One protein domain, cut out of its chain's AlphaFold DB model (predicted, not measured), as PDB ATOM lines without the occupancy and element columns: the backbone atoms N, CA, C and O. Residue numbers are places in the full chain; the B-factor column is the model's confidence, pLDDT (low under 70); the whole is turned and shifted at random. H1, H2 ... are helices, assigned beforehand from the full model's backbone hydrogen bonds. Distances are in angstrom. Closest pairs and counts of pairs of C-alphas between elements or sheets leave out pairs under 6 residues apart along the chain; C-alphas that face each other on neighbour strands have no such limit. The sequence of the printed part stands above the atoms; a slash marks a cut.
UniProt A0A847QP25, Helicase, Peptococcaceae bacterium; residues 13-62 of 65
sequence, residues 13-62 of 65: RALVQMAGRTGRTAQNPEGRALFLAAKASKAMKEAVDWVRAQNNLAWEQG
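Overview. This is residues 13 to 62 of the 65 residues of the protein "Helicase" of Peptococcaceae bacterium (UniProt A0A847QP25). One long helix, H2, makes most of the length of the model, and a short helix, H1, crosses over its first half at a steep tilt. A long link with no named element runs out from H1 to a free turn at residues 24 to 29, then folds back in an extended run to the corner at Ala 38 and so into H2, whose far part sticks out from residue 52 on. The printed part has 50 residues with two named helices, H1 then H2, and no named strand; the class is all helix. The whole is only just loose, close to compact, with a radius of gyration of the C-alphas of 11.8 A, and elongated, with spans of 35 by 21 by 13 A.

Arrangement. H2, residues 42 to 60, touches H1, residues 13 to 19, with its residues 43 to 51 alone. The closest C-alphas of the two are those of Ala 47 and Val 16, 5.4 A apart. Their lines stand at a steep tilt of 60 degrees, and they run the same way. Their centres are 10.8 A apart. In both H1 and H2 every O i to N i+4 pair is within hydrogen-bond range.

Along the chain. H2 runs from Lys 42, C-alpha at (-47.973, -1.424, -13.838), to Glu 60, C-alpha at (-40.914, -25.897, -22.917), 27.0 A from first to last C-alpha. H1 begins at Arg 13, C-alpha at (-37.407, -3.461, -19.704), and ends at Ala 19, 9.8 A from first to last C-alpha.

Size, cuts and confidence. The two C-alphas farthest apart are those of Ala 38 and Gly 62, at 36.8 A. The link from H1 to H2, residues 20 to 41, is long, with 22 residues. Residues 24 to 29, 37 to 42 and 52 to 62, of which 52 to 60 belong to H2, stand free. The printed part has no cut. Its mean pLDDT is 93.4, and no printed residue is under 70.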
ATOM      1  N   ARG A  13     -38.653  -2.912 -19.163       97.38
ATOM      2  CA  ARG A  13     -37.407  -3.461 -19.704       97.38
ATOM      3  C   ARG A  13     -36.287  -3.398 -18.676       97.38
ATOM      4  O   ARG A  13     -35.576  -4.387 -18.506       97.38
ATOM      5  N   ALA A  14     -36.146  -2.282 -17.973       97.25
ATOM      6  CA  ALA A  14     -35.174  -2.110 -16.906       97.25
ATOM      7  C   ALA A  14     -35.386  -3.163 -15.810       97.25
ATOM      8  O   ALA A  14     -34.439  -3.854 -15.429       97.25
ATOM      9  N   LEU A  15     -36.633  -3.353 -15.366       97.88
ATOM     10  CA  LEU A  15     -36.979  -4.338 -14.338       97.88
ATOM     11  C   LEU A  15     -36.686  -5.778 -14.781       97.88
ATOM     12  O   LEU A  15     -36.091  -6.539 -14.015       97.88
ATOM     13  N   VAL A  16     -37.032  -6.143 -16.017       97.19
ATOM     14  CA  VAL A  16     -36.725  -7.468 -16.589       97.19
ATOM     15  C   VAL A  16     -35.219  -7.708 -16.630       97.19
ATOM     16  O   VAL A  16     -34.747  -8.754 -16.186       97.19
ATOM     17  N   GLN A  17     -34.443  -6.740 -17.122       94.94
ATOM     18  CA  GLN A  17     -32.991  -6.894 -17.243       94.94
ATOM     19  C   GLN A  17     -32.316  -7.031 -15.874       94.94
ATOM     20  O   GLN A  17     -31.387  -7.832 -15.707       94.94
ATOM     21  N   MET A  18     -32.809  -6.300 -14.872       95.88
ATOM     22  CA  MET A  18     -32.361  -6.446 -13.489       95.88
ATOM     23  C   MET A  18     -32.759  -7.801 -12.893       95.88
ATOM     24  O   MET A  18     -31.932  -8.417 -12.222       95.88
ATOM     25  N   ALA A  19     -33.972  -8.297 -13.163       95.12
ATOM     26  CA  ALA A  19     -34.420  -9.619 -12.719       95.12
ATOM     27  C   ALA A  19     -33.587 -10.748 -13.343       95.12
ATOM     28  O   ALA A  19     -33.101 -11.621 -12.626       95.12
ATOM     29  N   GLY A  20     -33.280 -10.652 -14.642       91.94
ATOM     30  CA  GLY A  20     -32.346 -11.550 -15.329       91.94
ATOM     31  C   GLY A  20     -30.940 -11.543 -14.720       91.94
ATOM     32  O   GLY A  20     -30.141 -12.419 -15.014       91.94
ATOM     33  N   ARG A  21     -30.638 -10.566 -13.844       92.00
ATOM     34  CA  ARG A  21     -29.612 -10.526 -12.778       92.00
ATOM     35  C   ARG A  21     -29.223 -11.878 -12.155       92.00
ATOM     36  O   ARG A  21     -28.046 -12.178 -11.947       92.00
ATOM     37  N   THR A  22     -30.240 -12.661 -11.832       91.19
ATOM     38  CA  THR A  22     -30.149 -13.783 -10.896       91.19
ATOM     39  C   THR A  22     -29.969 -15.124 -11.610       91.19
ATOM     40  O   THR A  22     -30.261 -15.206 -12.795       91.19
ATOM     41  N   GLY A  23     -29.498 -16.162 -10.908       85.88
ATOM     42  CA  GLY A  23     -29.489 -17.535 -11.443       85.88
ATOM     43  C   GLY A  23     -28.554 -17.770 -12.637       85.88
ATOM     44  O   GLY A  23     -28.880 -18.492 -13.564       85.88
ATOM     45  N   ARG A  24     -27.402 -17.087 -12.693       83.44
ATOM     46  CA  ARG A  24     -26.540 -17.078 -13.895       83.44
ATOM     47  C   ARG A  24     -25.452 -18.133 -13.961       83.44
ATOM     48  O   ARG A  24     -24.779 -18.247 -14.982       83.44
ATOM     49  N   THR A  25     -25.196 -18.817 -12.864       79.81
ATOM     50  CA  THR A  25     -24.119 -19.801 -12.803       79.81
ATOM     51  C   THR A  25     -24.703 -21.173 -13.064       79.81
ATOM     52  O   THR A  25     -25.741 -21.486 -12.498       79.81
ATOM     53  N   ALA A  26     -24.020 -22.019 -13.832       77.25
ATOM     54  CA  ALA A  26     -24.453 -23.403 -14.033       77.25
ATOM     55  C   ALA A  26     -24.614 -24.167 -12.701       77.25
ATOM     56  O   ALA A  26     -25.444 -25.057 -12.592       77.25
ATOM     57  N   GLN A  27     -23.855 -23.783 -11.669       81.06
ATOM     58  CA  GLN A  27     -23.932 -24.349 -10.317       81.06
ATOM     59  C   GLN A  27     -25.118 -23.824  -9.490       81.06
ATOM     60  O   GLN A  27     -25.415 -24.371  -8.434       81.06
ATOM     61  N   ASN A  28     -25.749 -22.734  -9.927       79.62
ATOM     62  CA  ASN A  28     -26.913 -22.127  -9.287       79.62
ATOM     63  C   ASN A  28     -27.751 -21.412 -10.366       79.62
ATOM     64  O   ASN A  28     -27.683 -20.178 -10.476       79.62
ATOM     65  N   PRO A  29     -28.427 -22.188 -11.235       80.31
ATOM     66  CA  PRO A  29     -29.228 -21.657 -12.339       80.31
ATOM     67  C   PRO A  29     -30.520 -21.012 -11.824       80.31
ATOM     68  O   PRO A  29     -31.106 -20.143 -12.463       80.31
ATOM     69  N   GLU A  30     -30.939 -21.387 -10.617       85.06
ATOM     70  CA  GLU A  30     -32.063 -20.769  -9.944       85.06
ATOM     71  C   GLU A  30     -31.675 -19.423  -9.324       85.06
ATOM     72  O   GLU A  30     -30.583 -19.200  -8.793       85.06
ATOM     73  N   GLY A  31     -32.610 -18.481  -9.369       89.50
ATOM     74  CA  GLY A  31     -32.405 -17.145  -8.843       89.50
ATOM     75  C   GLY A  31     -33.707 -16.521  -8.380       89.50
ATOM     76  O   GLY A  31     -34.756 -16.712  -8.989       89.50
ATOM     77  N   ARG A  32     -33.642 -15.743  -7.296       92.81
ATOM     78  CA  ARG A  32     -34.785 -14.956  -6.818       92.81
ATOM     79  C   ARG A  32     -34.541 -13.475  -7.058       92.81
ATOM     80  O   ARG A  32     -33.660 -12.875  -6.441       92.81
ATOM     81  N   ALA A  33     -35.363 -12.879  -7.912       94.38
ATOM     82  CA  ALA A  33     -35.469 -11.434  -8.055       94.38
ATOM     83  C   ALA A  33     -36.604 -10.908  -7.162       94.38
ATOM     84  O   ALA A  33     -37.704 -11.452  -7.157       94.38
ATOM     85  N   LEU A  34     -36.333  -9.843  -6.404       96.38
ATOM     86  CA  LEU A  34     -37.311  -9.190  -5.532       96.38
ATOM     87  C   LEU A  34     -37.429  -7.719  -5.918       96.38
ATOM     88  O   LEU A  34     -36.410  -7.023  -5.938       96.38
ATOM     89  N   PHE A  35     -38.648  -7.263  -6.196       97.56
ATOM     90  CA  PHE A  35     -38.973  -5.853  -6.400       97.56
ATOM     91  C   PHE A  35     -39.592  -5.295  -5.120       97.56
ATOM     92  O   PHE A  35     -40.620  -5.790  -4.659       97.56
ATOM     93  N   LEU A  36     -38.946  -4.290  -4.537       97.62
ATOM     94  CA  LEU A  36     -39.377  -3.629  -3.310       97.62
ATOM     95  C   LEU A  36     -39.865  -2.225  -3.653       97.62
ATOM     96  O   LEU A  36     -39.131  -1.450  -4.264       97.62
ATOM     97  N   ALA A  37     -41.102  -1.913  -3.283       97.12
ATOM     98  CA  ALA A  37     -41.785  -0.684  -3.666       97.12
ATOM     99  C   ALA A  37     -42.900  -0.345  -2.670       97.12
ATOM    100  O   ALA A  37     -43.425  -1.238  -2.002       97.12
ATOM    101  N   ALA A  38     -43.298   0.928  -2.609       97.31
ATOM    102  CA  ALA A  38     -44.439   1.352  -1.789       97.31
ATOM    103  C   ALA A  38     -45.783   0.887  -2.382       97.31
ATOM    104  O   ALA A  38     -46.750   0.662  -1.655       97.31
ATOM    105  N   LYS A  39     -45.843   0.721  -3.709       96.00
ATOM    106  CA  LYS A  39     -47.004   0.211  -4.451       96.00
ATOM    107  C   LYS A  39     -46.562  -0.696  -5.595       96.00
ATOM    108  O   LYS A  39     -45.492  -0.520  -6.165       96.00
ATOM    109  N   ALA A  40     -47.416  -1.638  -5.987       95.69
ATOM    110  CA  ALA A  40     -47.183  -2.442  -7.183       95.69
ATOM    111  C   ALA A  40     -47.497  -1.619  -8.444       95.69
ATOM    112  O   ALA A  40     -48.669  -1.415  -8.779       95.69
ATOM    113  N   SER A  41     -46.461  -1.143  -9.139       97.12
ATOM    114  CA  SER A  41     -46.618  -0.393 -10.388       97.12
ATOM    115  C   SER A  41     -47.077  -1.299 -11.541       97.12
ATOM    116  O   SER A  41     -46.936  -2.525 -11.497       97.12
ATOM    117  N   LYS A  42     -47.633  -0.699 -12.602       97.62
ATOM    118  CA  LYS A  42     -47.973  -1.424 -13.838       97.62
ATOM    119  C   LYS A  42     -46.726  -2.074 -14.453       97.62
ATOM    120  O   LYS A  42     -46.771  -3.250 -14.792       97.62
ATOM    121  N   ALA A  43     -45.611  -1.341 -14.490       97.88
ATOM    122  CA  ALA A  43     -44.343  -1.830 -15.023       97.88
ATOM    123  C   ALA A  43     -43.817  -3.060 -14.264       97.88
ATOM    124  O   ALA A  43     -43.334  -4.002 -14.883       97.88
ATOM    125  N   MET A  44     -43.964  -3.094 -12.933       98.12
ATOM    126  CA  MET A  44     -43.589  -4.261 -12.125       98.12
ATOM    127  C   MET A  44     -44.411  -5.500 -12.479       98.12
ATOM    128  O   MET A  44     -43.846  -6.585 -12.601       98.12
ATOM    129  N   LYS A  45     -45.732  -5.350 -12.632       97.81
ATOM    130  CA  LYS A  45     -46.621  -6.467 -12.989       97.81
ATOM    131  C   LYS A  45     -46.259  -7.027 -14.361       97.81
ATOM    132  O   LYS A  45     -46.001  -8.219 -14.478       97.81
ATOM    133  N   GLU A  46     -46.123  -6.148 -15.350       98.44
ATOM    134  CA  GLU A  46     -45.727  -6.528 -16.708       98.44
ATOM    135  C   GLU A  46     -44.347  -7.193 -16.735       98.44
ATOM    136  O   GLU A  46     -44.175  -8.206 -17.404       98.44
ATOM    137  N   ALA A  47     -43.374  -6.696 -15.963       98.19
ATOM    138  CA  ALA A  47     -42.053  -7.313 -15.867       98.19
ATOM    139  C   ALA A  47     -42.107  -8.731 -15.275       98.19
ATOM    140  O   ALA A  47     -41.425  -9.626 -15.772       98.19
ATOM    141  N   VAL A  48     -42.921  -8.954 -14.235       97.50
ATOM    142  CA  VAL A  48     -43.119 -10.290 -13.646       97.50
ATOM    143  C   VAL A  48     -43.756 -11.242 -14.655       97.50
ATOM    144  O   VAL A  48     -43.286 -12.373 -14.795       97.50
ATOM    145  N   ASP A  49     -44.784 -10.791 -15.372       98.31
ATOM    146  CA  ASP A  49     -45.454 -11.604 -16.388       98.31
ATOM    147  C   ASP A  49     -44.496 -11.963 -17.531       98.31
ATOM    148  O   ASP A  49     -44.454 -13.113 -17.965       98.31
ATOM    149  N   TRP A  50     -43.651 -11.021 -17.955       98.00
ATOM    150  CA  TRP A  50     -42.645 -11.255 -18.994       98.00
ATOM    151  C   TRP A  50     -41.568 -12.255 -18.566       98.00
ATOM    152  O   TRP A  50     -41.224 -13.156 -19.331       98.00
ATOM    153  N   VAL A  51     -41.058 -12.141 -17.334       95.44
ATOM    154  CA  VAL A  51     -40.081 -13.098 -16.786       95.44
ATOM    155  C   VAL A  51     -40.690 -14.498 -16.692       95.44
ATOM    156  O   VAL A  51     -40.048 -15.468 -17.082       95.44
ATOM    157  N   ARG A  52     -41.940 -14.618 -16.229       95.44
ATOM    158  CA  ARG A  52     -42.643 -15.910 -16.166       95.44
ATOM    159  C   ARG A  52     -42.861 -16.513 -17.547       95.44
ATOM    160  O   ARG A  52     -42.586 -17.692 -17.727       95.44
ATOM    161  N   ALA A  53     -43.303 -15.712 -18.514       97.06
ATOM    162  CA  ALA A  53     -43.482 -16.165 -19.888       97.06
ATOM    163  C   ALA A  53     -42.169 -16.693 -20.482       97.06
ATOM    164  O   ALA A  53     -42.170 -17.759 -21.091       97.06
ATOM    165  N   GLN A  54     -41.044 -16.007 -20.247       94.50
ATOM    166  CA  GLN A  54     -39.750 -16.484 -20.735       94.50
ATOM    167  C   GLN A  54     -39.230 -17.718 -20.017       94.50
ATOM    168  O   GLN A  54     -38.662 -18.588 -20.671       94.50
ATOM    169  N   ASN A  55     -39.459 -17.843 -18.711       92.19
ATOM    170  CA  ASN A  55     -39.110 -19.071 -18.003       92.19
ATOM    171  C   ASN A  55     -39.954 -20.254 -18.495       92.19
ATOM    172  O   ASN A  55     -39.410 -21.332 -18.697       92.19
ATOM    173  N   ASN A  56     -41.249 -20.047 -18.754       95.12
ATOM    174  CA  ASN A  56     -42.114 -21.084 -19.318       95.12
ATOM    175  C   ASN A  56     -41.648 -21.503 -20.717       95.12
ATOM    176  O   ASN A  56     -41.509 -22.692 -20.975       95.12
ATOM    177  N   LEU A  57     -41.336 -20.541 -21.595       95.69
ATOM    178  CA  LEU A  57     -40.804 -20.828 -22.932       95.69
ATOM    179  C   LEU A  57     -39.465 -21.571 -22.872       95.69
ATOM    180  O   LEU A  57     -39.240 -22.500 -23.639       95.69
ATOM    181  N   ALA A  58     -38.580 -21.183 -21.954       91.75
ATOM    182  CA  ALA A  58     -37.310 -21.865 -21.754       91.75
ATOM    183  C   ALA A  58     -37.509 -23.297 -21.229       91.75
ATOM    184  O   ALA A  58     -36.840 -24.209 -21.706       91.75
ATOM    185  N   TRP A  59     -38.459 -23.514 -20.318       92.50
ATOM    186  CA  TRP A  59     -38.823 -24.846 -19.833       92.50
ATOM    187  C   TRP A  59     -39.412 -25.728 -20.946       92.50
ATOM    188  O   TRP A  59     -38.950 -26.845 -21.158       92.50
ATOM    189  N   GLU A  60     -40.348 -25.202 -21.745       96.38
ATOM    190  CA  GLU A  60     -40.914 -25.897 -22.917       96.38
ATOM    191  C   GLU A  60     -39.844 -26.274 -23.958       96.38
ATOM    192  O   GLU A  60     -39.986 -27.268 -24.671       96.38
ATOM    193  N   GLN A  61     -38.760 -25.497 -24.041       95.50
ATOM    194  CA  GLN A  61     -37.621 -25.740 -24.931       95.50
ATOM    195  C   GLN A  61     -36.529 -26.631 -24.314       95.50
ATOM    196  O   GLN A  61     -35.532 -26.900 -24.986       95.50
ATOM    197  N   GLY A  62     -36.680 -27.082 -23.063       92.94
ATOM    198  CA  GLY A  62     -35.661 -27.871 -22.356       92.94
ATOM    199  C   GLY A  62     -34.391 -27.078 -22.022       92.94
ATOM    200  O   GLY A  62     -33.302 -27.644 -21.958       92.94
TER     201      GLY A  62